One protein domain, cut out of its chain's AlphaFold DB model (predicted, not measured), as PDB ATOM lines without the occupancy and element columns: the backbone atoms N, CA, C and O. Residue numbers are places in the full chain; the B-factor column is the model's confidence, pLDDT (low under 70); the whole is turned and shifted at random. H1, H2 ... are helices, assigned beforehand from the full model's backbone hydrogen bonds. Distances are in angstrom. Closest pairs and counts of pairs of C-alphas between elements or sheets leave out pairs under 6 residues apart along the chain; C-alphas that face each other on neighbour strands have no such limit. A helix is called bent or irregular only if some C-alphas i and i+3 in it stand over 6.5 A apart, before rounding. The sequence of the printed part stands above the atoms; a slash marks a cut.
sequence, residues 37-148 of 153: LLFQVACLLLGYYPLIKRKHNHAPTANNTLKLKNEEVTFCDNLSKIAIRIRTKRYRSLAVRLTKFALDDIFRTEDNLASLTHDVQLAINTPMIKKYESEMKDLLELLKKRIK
ATOM      1  N   LEU A  37      80.060  45.088  26.111       89.50
ATOM      2  CA  LEU A  37      80.971  44.309  25.270       89.50
ATOM      3  C   LEU A  37      81.615  43.161  26.056       89.50
ATOM      4  O   LEU A  37      81.673  42.040  25.558       89.50
ATOM      5  N   LEU A  38      82.040  43.398  27.298       89.38
ATOM      6  CA  LEU A  38      82.570  42.350  28.172       89.38
ATOM      7  C   LEU A  38      81.524  41.285  28.492       89.38
ATOM      8  O   LEU A  38      81.843  40.097  28.493       89.38
ATOM      9  N   PHE A  39      80.271  41.682  28.707       87.38
ATOM     10  CA  PHE A  39      79.177  40.734  28.883       87.38
ATOM     11  C   PHE A  39      78.979  39.853  27.640       87.38
ATOM     12  O   PHE A  39      78.887  38.631  27.756       87.38
ATOM     13  N   GLN A  40      79.017  40.437  26.437       88.25
ATOM     14  CA  GLN A  40      78.970  39.671  25.185       88.25
ATOM     15  C   GLN A  40      80.155  38.706  25.053       88.25
ATOM     16  O   GLN A  40      79.970  37.560  24.643       88.25
ATOM     17  N   VAL A  41      81.357  39.135  25.445       90.94
ATOM     18  CA  VAL A  41      82.541  38.267  25.497       90.94
ATOM     19  C   VAL A  41      82.314  37.094  26.447       90.94
ATOM     20  O   VAL A  41      82.610  35.963  26.078       90.94
ATOM     21  N   ALA A  42      81.761  37.330  27.639       88.25
ATOM     22  CA  ALA A  42      81.465  36.261  28.590       88.25
ATOM     23  C   ALA A  42      80.508  35.221  27.985       88.25
ATOM     24  O   ALA A  42      80.774  34.021  28.060       88.25
ATOM     25  N   CYS A  43      79.435  35.670  27.328       86.19
ATOM     26  CA  CYS A  43      78.497  34.784  26.639       86.19
ATOM     27  C   CYS A  43      79.172  33.979  25.520       86.19
ATOM     28  O   CYS A  43      78.938  32.775  25.405       86.19
ATOM     29  N   LEU A  44      80.034  34.616  24.721       88.44
ATOM     30  CA  LEU A  44      80.783  33.943  23.660       88.44
ATOM     31  C   LEU A  44      81.743  32.889  24.219       88.44
ATOM     32  O   LEU A  44      81.764  31.767  23.719       88.44
ATOM     33  N   LEU A  45      82.511  33.219  25.261       88.06
ATOM     34  CA  LEU A  45      83.461  32.291  25.886       88.06
ATOM     35  C   LEU A  45      82.748  31.071  26.483       88.06
ATOM     36  O   LEU A  45      83.194  29.941  26.284       88.06
ATOM     37  N   LEU A  46      81.601  31.277  27.136       85.56
ATOM     38  CA  LEU A  46      80.761  30.183  27.636       85.56
ATOM     39  C   LEU A  46      80.215  29.309  26.496       85.56
ATOM     40  O   LEU A  46      80.208  28.084  26.612       85.56
ATOM     41  N   GLY A  47      79.815  29.922  25.380       83.19
ATOM     42  CA  GLY A  47      79.395  29.207  24.171       83.19
ATOM     43  C   GLY A  47      80.517  28.399  23.508       83.19
ATOM     44  O   GLY A  47      80.242  27.402  22.843       83.19
ATOM     45  N   TYR A  48      81.779  28.781  23.721       84.50
ATOM     46  CA  TYR A  48      82.952  28.118  23.145       84.50
ATOM     47  C   TYR A  48      83.442  26.900  23.944       84.50
ATOM     48  O   TYR A  48      84.032  25.977  23.382       84.50
ATOM     49  N   TYR A  49      83.137  26.835  25.241       81.06
ATOM     50  CA  TYR A  49      83.475  25.700  26.108       81.06
ATOM     51  C   TYR A  49      83.085  24.310  25.541       81.06
ATOM     52  O   TYR A  49      83.944  23.421  25.480       81.06
ATOM     53  N   PRO A  50      81.849  24.075  25.046       79.44
ATOM     54  CA  PRO A  50      81.485  22.787  24.451       79.44
ATOM     55  C   PRO A  50      82.261  22.456  23.164       79.44
ATOM     56  O   PRO A  50      82.406  21.275  22.840       79.44
ATOM     57  N   LEU A  51      82.773  23.458  22.441       78.31
ATOM     58  CA  LEU A  51      83.535  23.265  21.201       78.31
ATOM     59  C   LEU A  51      84.937  22.720  21.490       78.31
ATOM     60  O   LEU A  51      85.334  21.727  20.876       78.31
ATOM     61  N   ILE A  52      85.639  23.280  22.484       77.06
ATOM     62  CA  ILE A  52      86.922  22.738  22.971       77.06
ATOM     63  C   ILE A  52      86.746  21.295  23.455       77.06
ATOM     64  O   ILE A  52      87.505  20.406  23.066       77.06
ATOM     65  N   LYS A  53      85.688  21.020  24.225       76.81
ATOM     66  CA  LYS A  53      85.434  19.676  24.758       76.81
ATOM     67  C   LYS A  53      85.135  18.647  23.660       76.81
ATOM     68  O   LYS A  53      85.590  17.507  23.746       76.81
ATOM     69  N   ARG A  54      84.409  19.029  22.598       73.75
ATOM     70  CA  ARG A  54      84.178  18.163  21.421       73.75
ATOM     71  C   ARG A  54      85.459  17.887  20.638       73.75
ATOM     72  O   ARG A  54      85.632  16.762  20.179       73.75
ATOM     73  N   LYS A  55      86.344  18.881  20.511       71.50
ATOM     74  CA  LYS A  55      87.641  18.758  19.825       71.50
ATOM     75  C   LYS A  55      88.549  17.719  20.496       71.50
ATOM     76  O   LYS A  55      89.253  17.004  19.794       71.50
ATOM     77  N   HIS A  56      88.494  17.603  21.824       67.44
ATOM     78  CA  HIS A  56      89.289  16.630  22.582       67.44
ATOM     79  C   HIS A  56      88.694  15.210  22.631       67.44
ATOM     80  O   HIS A  56      89.455  14.250  22.708       67.44
ATOM     81  N   ASN A  57      87.364  15.054  22.569       63.78
ATOM     82  CA  ASN A  57      86.703  13.776  22.883       63.78
ATOM     83  C   ASN A  57      86.236  12.941  21.676       63.78
ATOM     84  O   ASN A  57      85.872  11.780  21.862       63.78
ATOM     85  N   HIS A  58      86.202  13.484  20.455       58.81
ATOM     86  CA  HIS A  58      85.656  12.766  19.296       58.81
ATOM     87  C   HIS A  58      86.653  12.602  18.149       58.81
ATOM     88  O   HIS A  58      87.279  13.564  17.710       58.81
ATOM     89  N   ALA A  59      86.722  11.380  17.608       54.16
ATOM     90  CA  ALA A  59      87.391  11.097  16.346       54.16
ATOM     91  C   ALA A  59      86.675  11.863  15.211       54.16
ATOM     92  O   ALA A  59      85.476  11.654  14.985       54.16
ATOM     93  N   PRO A  60      87.360  12.786  14.521       59.94
ATOM     94  CA  PRO A  60      86.715  13.681  13.577       59.94
ATOM     95  C   PRO A  60      86.196  12.949  12.331       59.94
ATOM     96  O   PRO A  60      86.963  12.373  11.567       59.94
ATOM     97  N   THR A  61      84.893  13.040  12.062       63.53
ATOM     98  CA  THR A  61      84.323  12.756  10.732       63.53
ATOM     99  C   THR A  61      84.506  13.986   9.833       63.53
ATOM    100  O   THR A  61      84.312  15.107  10.301       63.53
ATOM    101  N   ALA A  62      84.821  13.810   8.544       62.94
ATOM    102  CA  ALA A  62      85.165  14.913   7.627       62.94
ATOM    103  C   ALA A  62      84.096  16.030   7.512       62.94
ATOM    104  O   ALA A  62      84.425  17.200   7.332       62.94
ATOM    105  N   ASN A  63      82.811  15.699   7.671       65.50
ATOM    106  CA  ASN A  63      81.730  16.694   7.663       65.50
ATOM    107  C   ASN A  63      81.616  17.467   8.987       65.50
ATOM    108  O   ASN A  63      81.187  18.621   9.005       65.50
ATOM    109  N   ASN A  64      82.010  16.843  10.099       70.56
ATOM    110  CA  ASN A  64      81.983  17.461  11.422       70.56
ATOM    111  C   ASN A  64      83.203  18.360  11.644       70.56
ATOM    112  O   ASN A  64      83.074  19.390  12.297       70.56
ATOM    113  N   THR A  65      84.358  18.044  11.049       71.69
ATOM    114  CA  THR A  65      85.549  18.910  11.106       71.69
ATOM    115  C   THR A  65      85.347  20.232  10.393       71.69
ATOM    116  O   THR A  65      85.750  21.264  10.921       71.69
ATOM    117  N   LEU A  66      84.709  20.224   9.220       77.62
ATOM    118  CA  LEU A  66      84.476  21.447   8.458       77.62
ATOM    119  C   LEU A  66      83.519  22.395   9.200       77.62
ATOM    120  O   LEU A  66      83.784  23.589   9.302       77.62
ATOM    121  N   LYS A  67      82.438  21.847   9.774       80.06
ATOM    122  CA  LYS A  67      81.488  22.610  10.600       80.06
ATOM    123  C   LYS A  67      82.154  23.183  11.848       80.06
ATOM    124  O   LYS A  67      82.038  24.379  12.091       80.06
ATOM    125  N   LEU A  68      82.913  22.361  12.576       79.38
ATOM    126  CA  LEU A  68      83.613  22.791  13.788       79.38
ATOM    127  C   LEU A  68      84.635  23.897  13.489       79.38
ATOM    128  O   LEU A  68      84.724  24.873  14.225       79.38
ATOM    129  N   LYS A  69      85.362  23.783  12.371       81.50
ATOM    130  CA  LYS A  69      86.332  24.793  11.938       81.50
ATOM    131  C   LYS A  69      85.656  26.116  11.569       81.50
ATOM    132  O   LYS A  69      86.171  27.173  11.913       81.50
ATOM    133  N   ASN A  70      84.493  26.077  10.918       84.62
ATOM    134  CA  ASN A  70      83.723  27.284  10.605       84.62
ATOM    135  C   ASN A  70      83.163  27.957  11.873       84.62
ATOM    136  O   ASN A  70      83.213  29.182  11.997       84.62
ATOM    137  N   GLU A  71      82.677  27.174  12.838       84.69
ATOM    138  CA  GLU A  71      82.232  27.684  14.143       84.69
ATOM    139  C   GLU A  71      83.398  28.309  14.930       84.69
ATOM    140  O   GLU A  71      83.260  29.387  15.501       84.69
ATOM    141  N   GLU A  72      84.581  27.694  14.889       85.69
ATOM    142  CA  GLU A  72      85.794  28.211  15.532       85.69
ATOM    143  C   GLU A  72      86.274  29.522  14.883       85.69
ATOM    144  O   GLU A  72      86.589  30.481  15.585       85.69
ATOM    145  N   VAL A  73      86.261  29.614  13.547       87.88
ATOM    146  CA  VAL A  73      86.622  30.845  12.820       87.88
ATOM    147  C   VAL A  73      85.643  31.979  13.122       87.88
ATOM    148  O   VAL A  73      86.071  33.098  13.397       87.88
ATOM    149  N   THR A  74      84.337  31.705  13.105       89.19
ATOM    150  CA  THR A  74      83.318  32.724  13.412       89.19
ATOM    151  C   THR A  74      83.397  33.187  14.864       89.19
ATOM    152  O   THR A  74      83.281  34.384  15.130       89.19
ATOM    153  N   PHE A  75      83.665  32.277  15.802       89.44
ATOM    154  CA  PHE A  75      83.941  32.621  17.194       89.44
ATOM    155  C   PHE A  75      85.168  33.535  17.323       89.44
ATOM    156  O   PHE A  75      85.063  34.606  17.923       89.44
ATOM    157  N   CYS A  76      86.305  33.155  16.733       89.31
ATOM    158  CA  CYS A  76      87.536  33.943  16.787       89.31
ATOM    159  C   CYS A  76      87.357  35.334  16.159       89.31
ATOM    160  O   CYS A  76      87.802  36.329  16.732       89.31
ATOM    161  N   ASP A  77      86.669  35.434  15.022       91.19
ATOM    162  CA  ASP A  77      86.400  36.711  14.355       91.19
ATOM    163  C   ASP A  77      85.499  37.619  15.212       91.19
ATOM    164  O   ASP A  77      85.813  38.790  15.445       91.19
ATOM    165  N   ASN A  78      84.424  37.068  15.783       91.00
ATOM    166  CA  ASN A  78      83.544  37.807  16.691       91.00
ATOM    167  C   ASN A  78      84.280  38.275  17.954       91.00
ATOM    168  O   ASN A  78      84.142  39.433  18.355       91.00
ATOM    169  N   LEU A  79      85.100  37.408  18.552       91.94
ATOM    170  CA  LEU A  79      85.887  37.736  19.737       91.94
ATOM    171  C   LEU A  79      86.892  38.859  19.449       91.94
ATOM    172  O   LEU A  79      86.994  39.812  20.221       91.94
ATOM    173  N   SER A  80      87.576  38.788  18.306       90.69
ATOM    174  CA  SER A  80      88.535  39.804  17.852       90.69
ATOM    175  C   SER A  80      87.858  41.157  17.631       90.69
ATOM    176  O   SER A  80      88.332  42.187  18.115       90.69
ATOM    177  N   LYS A  81      86.706  41.161  16.949       91.88
ATOM    178  CA  LYS A  81      85.910  42.371  16.696       91.88
ATOM    179  C   LYS A  81      85.475  43.046  17.989       91.88
ATOM    180  O   LYS A  81      85.539  44.271  18.078       91.88
ATOM    181  N   ILE A  82      85.043  42.272  18.982       91.31
ATOM    182  CA  ILE A  82      84.635  42.827  20.274       91.31
ATOM    183  C   ILE A  82      85.852  43.345  21.045       91.31
ATOM    184  O   ILE A  82      85.814  44.467  21.545       91.31
ATOM    185  N   ALA A  83      86.953  42.593  21.078       90.19
ATOM    186  CA  ALA A  83      88.167  42.997  21.780       90.19
ATOM    187  C   ALA A  83      88.728  44.338  21.269       90.19
ATOM    188  O   ALA A  83      89.119  45.183  22.071       90.19
ATOM    189  N   ILE A  84      88.700  44.578  19.954       90.69
ATOM    190  CA  ILE A  84      89.150  45.843  19.345       90.69
ATOM    191  C   ILE A  84      88.232  47.026  19.703       90.69
ATOM    192  O   ILE A  84      88.681  48.174  19.734       90.69
ATOM    193  N   ARG A  85      86.944  46.774  19.970       90.88
ATOM    194  CA  ARG A  85      85.976  47.825  20.324       90.88
ATOM    195  C   ARG A  85      86.130  48.328  21.756       90.88
ATOM    196  O   ARG A  85      85.708  49.449  22.015       90.88
ATOM    197  N   ILE A  86      86.762  47.553  22.635       89.88
ATOM    198  CA  ILE A  86      87.020  47.946  24.022       89.88
ATOM    199  C   ILE A  86      88.021  49.107  24.048       89.88
ATOM    200  O   ILE A  86      89.180  48.961  23.648       89.88
ATOM    201  N   ARG A  87      87.588  50.276  24.531       86.38
ATOM    202  CA  ARG A  87      88.383  51.524  24.480       86.38
ATOM    203  C   ARG A  87      88.885  51.988  25.840       86.38
ATOM    204  O   ARG A  87      89.904  52.683  25.922       86.38
ATOM    205  N   THR A  88      88.208  51.604  26.910       86.69
ATOM    206  CA  THR A  88      88.524  52.026  28.270       86.69
ATOM    207  C   THR A  88      89.860  51.438  28.699       86.69
ATOM    208  O   THR A  88      90.099  50.231  28.634       86.69
ATOM    209  N   LYS A  89      90.746  52.298  29.217       86.19
ATOM    210  CA  LYS A  89      92.089  51.896  29.673       86.19
ATOM    211  C   LYS A  89      92.054  50.754  30.693       86.19
ATOM    212  O   LYS A  89      92.928  49.893  30.653       86.19
ATOM    213  N   ARG A  90      91.030  50.723  31.556       85.31
ATOM    214  CA  ARG A  90      90.807  49.685  32.576       85.31
ATOM    215  C   ARG A  90      90.761  48.269  31.991       85.31
ATOM    216  O   ARG A  90      91.264  47.349  32.622       85.31
ATOM    217  N   TYR A  91      90.191  48.102  30.799       88.31
ATOM    218  CA  TYR A  91      89.958  46.792  30.184       88.31
ATOM    219  C   TYR A  91      90.961  46.460  29.074       88.31
ATOM    220  O   TYR A  91      90.875  45.408  28.446       88.31
ATOM    221  N   ARG A  92      91.951  47.329  28.841       87.56
ATOM    222  CA  ARG A  92      92.893  47.198  27.726       87.56
ATOM    223  C   ARG A  92      93.750  45.933  27.806       87.56
ATOM    224  O   ARG A  92      93.967  45.288  26.788       87.56
ATOM    225  N   SER A  93      94.227  45.561  28.995       90.25
ATOM    226  CA  SER A  93      95.007  44.326  29.185       90.25
ATOM    227  C   SER A  93      94.179  43.078  28.872       90.25
ATOM    228  O   SER A  93      94.668  42.146  28.235       90.25
ATOM    229  N   LEU A  94      92.909  43.087  29.274       90.81
ATOM    230  CA  LEU A  94      91.969  42.011  29.010       90.81
ATOM    231  C   LEU A  94      91.637  41.930  27.516       90.81
ATOM    232  O   LEU A  94      91.756  40.856  26.941       90.81
ATOM    233  N   ALA A  95      91.360  43.056  26.855       91.75
ATOM    234  CA  ALA A  95      91.160  43.120  25.406       91.75
ATOM    235  C   ALA A  95      92.348  42.541  24.613       91.75
ATOM    236  O   ALA A  95      92.159  41.763  23.677       91.75
ATOM    237  N   VAL A  96      93.586  42.844  25.021       91.56
ATOM    238  CA  VAL A  96      94.791  42.256  24.408       91.56
ATOM    239  C   VAL A  96      94.810  40.736  24.576       91.56
ATOM    240  O   VAL A  96      95.090  40.021  23.616       91.56
ATOM    241  N   ARG A  97      94.469  40.221  25.762       92.00
ATOM    242  CA  ARG A  97      94.399  38.771  26.006       92.00
ATOM    243  C   ARG A  97      93.283  38.088  25.219       92.00
ATOM    244  O   ARG A  97      93.528  37.015  24.681       92.00
ATOM    245  N   LEU A  98      92.108  38.711  25.102       92.19
ATOM    246  CA  LEU A  98      91.011  38.223  24.255       92.19
ATOM    247  C   LEU A  98      91.456  38.110  22.794       92.19
ATOM    248  O   LEU A  98      91.230  37.091  22.152       92.19
ATOM    249  N   THR A  99      92.148  39.136  22.297       91.25
ATOM    250  CA  THR A  99      92.679  39.156  20.927       91.25
ATOM    251  C   THR A  99      93.729  38.064  20.734       91.25
ATOM    252  O   THR A  99      93.699  37.342  19.743       91.25
ATOM    253  N   LYS A 100      94.630  37.887  21.706       91.31
ATOM    254  CA  LYS A 100      95.653  36.838  21.662       91.31
ATOM    255  C   LYS A 100      95.040  35.437  21.653       91.31
ATOM    256  O   LYS A 100      95.454  34.598  20.867       91.31
ATOM    257  N   PHE A 101      94.019  35.206  22.477       90.75
ATOM    258  CA  PHE A 101      93.266  33.952  22.483       90.75
ATOM    259  C   PHE A 101      92.550  33.698  21.147       90.75
ATOM    260  O   PHE A 101      92.478  32.560  20.697       90.75
ATOM    261  N   ALA A 102      92.031  34.747  20.503       89.44
ATOM    262  CA  ALA A 102      91.353  34.629  19.216       89.44
ATOM    263  C   ALA A 102      92.309  34.315  18.051       89.44
ATOM    264  O   ALA A 102      91.928  33.582  17.140       89.44
ATOM    265  N   LEU A 103      93.519  34.884  18.070       88.50
ATOM    266  CA  LEU A 103      94.479  34.796  16.966       88.50
ATOM    267  C   LEU A 103      95.422  33.593  17.061       88.50
ATOM    268  O   LEU A 103      95.764  33.022  16.029       88.50
ATOM    269  N   ASP A 104      95.846  33.215  18.270       87.88
ATOM    270  CA  ASP A 104      96.871  32.189  18.451       87.88
ATOM    271  C   ASP A 104      96.281  30.844  18.889       87.88
ATOM    272  O   ASP A 104      95.807  30.677  20.016       87.88
ATOM    273  N   ASP A 105      96.453  29.829  18.045       82.56
ATOM    274  CA  ASP A 105      96.014  28.452  18.296       82.56
ATOM    275  C   ASP A 105      96.542  27.857  19.600       82.56
ATOM    276  O   ASP A 105      95.821  27.150  20.301       82.56
ATOM    277  N   ILE A 106      97.785  28.189  19.947       85.06
ATOM    278  CA  ILE A 106      98.481  27.694  21.143       85.06
ATOM    279  C   ILE A 106      97.773  28.157  22.422       85.06
ATOM    280  O   ILE A 106      97.794  27.463  23.436       85.06
ATOM    281  N   PHE A 107      97.124  29.323  22.386       82.81
ATOM    282  CA  PHE A 107      96.436  29.880  23.546       82.81
ATOM    283  C   PHE A 107      95.001  29.362  23.689       82.81
ATOM    284  O   PHE A 107      94.408  29.554  24.748       82.81
ATOM    285  N   ARG A 108      94.459  28.646  22.693       84.62
ATOM    286  CA  ARG A 108      93.090  28.098  22.695       84.62
ATOM    287  C   ARG A 108      92.992  26.779  23.466       84.62
ATOM    288  O   ARG A 108      92.554  25.762  22.931       84.62
ATOM    289  N   THR A 109      93.404  26.806  24.729       85.56
ATOM    290  CA  THR A 109      93.307  25.679  25.666       85.56
ATOM    291  C   THR A 109      92.151  25.870  26.642       85.56
ATOM    292  O   THR A 109      91.672  26.988  26.847       85.56
ATOM    293  N   GLU A 110      91.700  24.777  27.262       84.75
ATOM    294  CA  GLU A 110      90.641  24.817  28.276       84.75
ATOM    295  C   GLU A 110      91.051  25.657  29.498       84.75
ATOM    296  O   GLU A 110      90.272  26.494  29.950       84.75
ATOM    297  N   ASP A 111      92.300  25.529  29.957       86.94
ATOM    298  CA  ASP A 111      92.834  26.312  31.081       86.94
ATOM    299  C   ASP A 111      92.839  27.815  30.786       86.94
ATOM    300  O   ASP A 111      92.410  28.634  31.606       86.94
ATOM    301  N   ASN A 112      93.285  28.193  29.584       87.81
ATOM    302  CA  ASN A 112      93.293  29.589  29.167       87.81
ATOM    303  C   ASN A 112      91.870  30.117  29.007       87.81
ATOM    304  O   ASN A 112      91.609  31.243  29.417       87.81
ATOM    305  N   LEU A 113      90.945  29.318  28.465       87.50
ATOM    306  CA  LEU A 113      89.532  29.681  28.372       87.50
ATOM    307  C   LEU A 113      88.925  29.916  29.762       87.50
ATOM    308  O   LEU A 113      88.235  30.917  29.963       87.50
ATOM    309  N   ALA A 114      89.200  29.034  30.725       85.75
ATOM    310  CA  ALA A 114      88.718  29.159  32.098       85.75
ATOM    311  C   ALA A 114      89.280  30.415  32.779       85.75
ATOM    312  O   ALA A 114      88.516  31.210  33.331       85.75
ATOM    313  N   SER A 115      90.592  30.650  32.664       89.62
ATOM    314  CA  SER A 115      91.238  31.864  33.176       89.62
ATOM    315  C   SER A 115      90.653  33.130  32.545       89.62
ATOM    316  O   SER A 115      90.301  34.068  33.256       89.62
ATOM    317  N   LEU A 116      90.489  33.155  31.221       90.62
ATOM    318  CA  LEU A 116      89.953  34.307  30.495       90.62
ATOM    319  C   LEU A 116      88.498  34.593  30.890       90.62
ATOM    320  O   LEU A 116      88.128  35.745  31.093       90.62
ATOM    321  N   THR A 117      87.688  33.543  31.040       88.50
ATOM    322  CA  THR A 117      86.289  33.650  31.477       88.50
ATOM    323  C   THR A 117      86.204  34.214  32.891       88.50
ATOM    324  O   THR A 117      85.404  35.113  33.142       88.50
ATOM    325  N   HIS A 118      87.063  33.745  33.798       87.25
ATOM    326  CA  HIS A 118      87.155  34.269  35.157       87.25
ATOM    327  C   HIS A 118      87.547  35.752  35.174       87.25
ATOM    328  O   HIS A 118      86.912  36.560  35.850       87.25
ATOM    329  N   ASP A 119      88.542  36.146  34.380       88.75
ATOM    330  CA  ASP A 119      88.999  37.537  34.325       88.75
ATOM    331  C   ASP A 119      87.939  38.475  33.729       88.75
ATOM    332  O   ASP A 119      87.763  39.603  34.198       88.75
ATOM    333  N   VAL A 120      87.184  38.004  32.732       89.69
ATOM    334  CA  VAL A 120      86.027  38.726  32.182       89.69
ATOM    335  C   VAL A 120      84.931  38.863  33.243       89.69
ATOM    336  O   VAL A 120      84.383  39.950  33.425       89.69
ATOM    337  N   GLN A 121      84.638  37.800  33.997       85.50
ATOM    338  CA  GLN A 121      83.660  37.845  35.089       85.50
ATOM    339  C   GLN A 121      84.080  38.817  36.198       85.50
ATOM    340  O   GLN A 121      83.249  39.599  36.657       85.50
ATOM    341  N   LEU A 122      85.360  38.835  36.587       83.88
ATOM    342  CA  LEU A 122      85.924  39.809  37.529       83.88
ATOM    343  C   LEU A 122      85.755  41.254  37.056       83.88
ATOM    344  O   LEU A 122      85.447  42.147  37.856       83.88
ATOM    345  N   ALA A 123      85.951  41.484  35.759       83.50
ATOM    346  CA  ALA A 123      85.801  42.800  35.160       83.50
ATOM    347  C   ALA A 123      84.344  43.294  35.204       83.50
ATOM    348  O   ALA A 123      84.129  44.462  35.521       83.50
ATOM    349  N   ILE A 124      83.367  42.409  34.968       80.94
ATOM    350  CA  ILE A 124      81.927  42.729  34.986       80.94
ATOM    351  C   ILE A 124      81.395  42.857  36.423       80.94
ATOM    352  O   ILE A 124      80.702  43.811  36.761       80.94
ATOM    353  N   ASN A 125      81.734  41.907  37.298       72.31
ATOM    354  CA  ASN A 125      81.109  41.734  38.613       72.31
ATOM    355  C   ASN A 125      82.022  42.144  39.776       72.31
ATOM    356  O   ASN A 125      81.908  41.604  40.876       72.31
ATOM    357  N   THR A 126      82.912  43.118  39.572       63.50
ATOM    358  CA  THR A 126      83.908  43.536  40.576       63.50
ATOM    359  C   THR A 126      83.351  43.732  42.006       63.50
ATOM    360  O   THR A 126      84.026  43.301  42.940       63.50
ATOM    361  N   PRO A 127      82.160  44.329  42.249       58.41
ATOM    362  CA  PRO A 127      81.623  44.440  43.611       58.41
ATOM    363  C   PRO A 127      81.051  43.122  44.167       58.41
ATOM    364  O   PRO A 127      81.234  42.831  45.347       58.41
ATOM    365  N   MET A 128      80.401  42.307  43.332       54.22
ATOM    366  CA  MET A 128      79.839  41.003  43.721       54.22
ATOM    367  C   MET A 128      80.940  39.987  44.039       54.22
ATOM    368  O   MET A 128      80.872  39.294  45.051       54.22
ATOM    369  N   ILE A 129      81.993  39.939  43.220       55.47
ATOM    370  CA  ILE A 129      83.080  38.973  43.399       55.47
ATOM    371  C   ILE A 129      83.963  39.350  44.588       55.47
ATOM    372  O   ILE A 129      84.333  38.469  45.351       55.47
ATOM    373  N   LYS A 130      84.207  40.644  44.840       58.47
ATOM    374  CA  LYS A 130      84.896  41.076  46.071       58.47
ATOM    375  C   LYS A 130      84.172  40.618  47.335       58.47
ATOM    376  O   LYS A 130      84.828  40.199  48.283       58.47
ATOM    377  N   LYS A 131      82.834  40.680  47.340       60.41
ATOM    378  CA  LYS A 131      82.014  40.193  48.455       60.41
ATOM    379  C   LYS A 131      82.133  38.673  48.613       60.41
ATOM    380  O   LYS A 131      82.337  38.183  49.721       60.41
ATOM    381  N   TYR A 132      82.092  37.940  47.504       61.69
ATOM    382  CA  TYR A 132      82.242  36.486  47.513       61.69
ATOM    383  C   TYR A 132      83.646  36.045  47.967       61.69
ATOM    384  O   TYR A 132      83.773  35.148  48.791       61.69
ATOM    385  N   GLU A 133      84.708  36.711  47.506       65.06
ATOM    386  CA  GLU A 133      86.090  36.445  47.927       65.06
ATOM    387  C   GLU A 133      86.325  36.738  49.414       65.06
ATOM    388  O   GLU A 133      87.067  35.998  50.064       65.06
ATOM    389  N   SER A 134      85.706  37.789  49.967       70.75
ATOM    390  CA  SER A 134      85.762  38.043  51.411       70.75
ATOM    391  C   SER A 134      85.061  36.942  52.205       70.75
ATOM    392  O   SER A 134      85.652  36.404  53.137       70.75
ATOM    393  N   GLU A 135      83.865  36.524  51.783       72.06
ATOM    394  CA  GLU A 135      83.116  35.449  52.448       72.06
ATOM    395  C   GLU A 135      83.867  34.106  52.371       72.06
ATOM    396  O   GLU A 135      83.924  33.352  53.343       72.06
ATOM    397  N   MET A 136      84.519  33.816  51.241       73.69
ATOM    398  CA  MET A 136      85.289  32.585  51.062       73.69
ATOM    399  C   MET A 136      86.573  32.557  51.905       73.69
ATOM    400  O   MET A 136      86.946  31.499  52.420       73.69
ATOM    401  N   LYS A 137      87.247  33.704  52.074       80.31
ATOM    402  CA  LYS A 137      88.413  33.839  52.963       80.31
ATOM    403  C   LYS A 137      88.033  33.632  54.424       80.31
ATOM    404  O   LYS A 137      88.718  32.867  55.103       80.31
ATOM    405  N   ASP A 138      86.923  34.219  54.861       79.62
ATOM    406  CA  ASP A 138      86.413  34.052  56.224       79.62
ATOM    407  C   ASP A 138      86.079  32.580  56.516       79.62
ATOM    408  O   ASP A 138      86.449  32.036  57.560       79.62
ATOM    409  N   LEU A 139      85.453  31.880  55.562       77.69
ATOM    410  CA  LEU A 139      85.173  30.445  55.680       77.69
ATOM    411  C   LEU A 139      86.451  29.598  55.762       77.69
ATOM    412  O   LEU A 139      86.536  28.676  56.577       77.69
ATOM    413  N   LEU A 140      87.464  29.915  54.954       79.56
ATOM    414  CA  LEU A 140      88.768  29.246  54.985       79.56
ATOM    415  C   LEU A 140      89.498  29.462  56.315       79.56
ATOM    416  O   LEU A 140      90.145  28.545  56.829       79.56
ATOM    417  N   GLU A 141      89.387  30.654  56.890       82.06
ATOM    418  CA  GLU A 141      89.994  30.990  58.174       82.06
ATOM    419  C   GLU A 141      89.286  30.279  59.340       82.06
ATOM    420  O   GLU A 141      89.943  29.702  60.214       82.06
ATOM    421  N   LEU A 142      87.953  30.195  59.299       81.50
ATOM    422  CA  LEU A 142      87.157  29.411  60.247       81.50
ATOM    423  C   LEU A 142      87.470  27.911  60.178       81.50
ATOM    424  O   LEU A 142      87.594  27.257  61.220       81.50
ATOM    425  N   LEU A 143      87.643  27.363  58.972       79.75
ATOM    426  CA  LEU A 143      88.033  25.965  58.779       79.75
ATOM    427  C   LEU A 143      89.434  25.689  59.333       79.75
ATOM    428  O   LEU A 143      89.610  24.733  60.089       79.75
ATOM    429  N   LYS A 144      90.415  26.558  59.056       81.75
ATOM    430  CA  LYS A 144      91.767  26.448  59.636       81.75
ATOM    431  C   LYS A 144      91.745  26.505  61.164       81.75
ATOM    432  O   LYS A 144      92.441  25.728  61.816       81.75
ATOM    433  N   LYS A 145      90.922  27.382  61.746       81.06
ATOM    434  CA  LYS A 145      90.770  27.514  63.202       81.06
ATOM    435  C   LYS A 145      90.135  26.268  63.831       81.06
ATOM    436  O   LYS A 145      90.593  25.819  64.880       81.06
ATOM    437  N   ARG A 146      89.136  25.664  63.175       77.25
ATOM    438  CA  ARG A 146      88.540  24.384  63.606       77.25
ATOM    439  C   ARG A 146      89.533  23.226  63.550       77.25
ATOM    440  O   ARG A 146      89.612  22.479  64.518       77.25
ATOM    441  N   ILE A 147      90.299  23.108  62.467       76.75
ATOM    442  CA  ILE A 147      91.309  22.050  62.311       76.75
ATOM    443  C   ILE A 147      92.395  22.187  63.387       76.75
ATOM    444  O   ILE A 147      92.747  21.205  64.034       76.75
ATOM    445  N   LYS A 148      92.863  23.412  63.656       74.75
ATOM    446  CA  LYS A 148      93.866  23.674  64.699       74.75
ATOM    447  C   LYS A 148      93.367  23.299  66.100       74.75
ATOM    448  O   LYS A 148      94.108  22.686  66.858       74.75
TER     449      LYS A 148
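Overview. This is residues 37 to 148 of the 153 residues of an uncharacterized protein of bacterium (UniProt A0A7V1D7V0). Four helices, H1a, H2, H3 and H4, run up and down in a bundle, and a long fifth helix, H5, turns away from it, with residues 131 to 148 sticking out as an arm. H1b and the first part of H2 reach beyond the bundle at one end. The printed part has 112 residues with five named helices, H1 to H5 in chain order, and no named strand; the class is all helix. The whole is loose, with a radius of gyration of the C-alphas of 17.7 A, and spans 58 by 38 by 20 A, only just flat.

Along the chain. H1, residues 37 to 57, was assigned as one helix by its hydrogen bonds but is bent: C-alphas 47 and 50 are 6.8 A apart. Its arm H1a, residues 37 to 47, begins with C-alpha 37 at (80.971, 44.309, 25.270) and is 15.2 A long from first to last C-alpha; its arm H1b, residues 50 to 57, measures 10.5 A. H2, residues 62 to 85, is the longest helix at 35.3 A and ends with C-alpha 85 at (85.976, 47.825, 20.324). H3, residues 89 to 103, measures 21.4 A and is irregular, with C-alphas 90 and 93 7.6 A apart. H4, residues 110 to 124, measures 21.0 A. H5, residues 126 to 148, measures 32.8 A and ends with C-alpha 148 at (93.866, 23.674, 64.699).

Arrangement. In the bundle, each helix or arm runs against the one before it. H1a touches H2, through residues 75 to 85 of H2 alone, at a shallow tilt of 16 degrees; the closest C-alphas, of Leu 37 and Ile 82, are 6.4 A apart. H2 and H3 form a hairpin at 21 degrees, touching closest at the C-alphas of Cys 76 and Ala 102, 4.6 A, with residues 75 to 84 of H2 alone. H3 and H4 form another hairpin, at 24 degrees, with the C-alphas of Leu 98 and Leu 116 closest at 7.4 A. H4 touches H1a, opposite ways at 31 degrees, closest at the C-alphas of Ala 42 and Thr 117, 6.2 A. H2 and H4 are apart, while H1a and H3 are near each other. H1b is close to H2 but not clearly touching, with the C-alphas of Leu 51 and Leu 68 7.4 A apart. H5 stands at a steep tilt of 65 degrees to H4. Every O i to N i+4 pair is within hydrogen-bond range in H1a, H1b, H4 and H5, against 18 of 20 in H2 and 9 of 11 in H3.

Size, cuts and confidence. The C-alphas farthest apart, of Asn 63 and Lys 148, are 58.7 A apart. The printed part has no cut and no long link. Without residues 131 to 148, which stand free, the body spans 45 by 25 by 20 A. The model's mean pLDDT is 81.4 over the printed part; residues 56 to 63 and 126 to 133 are under 70.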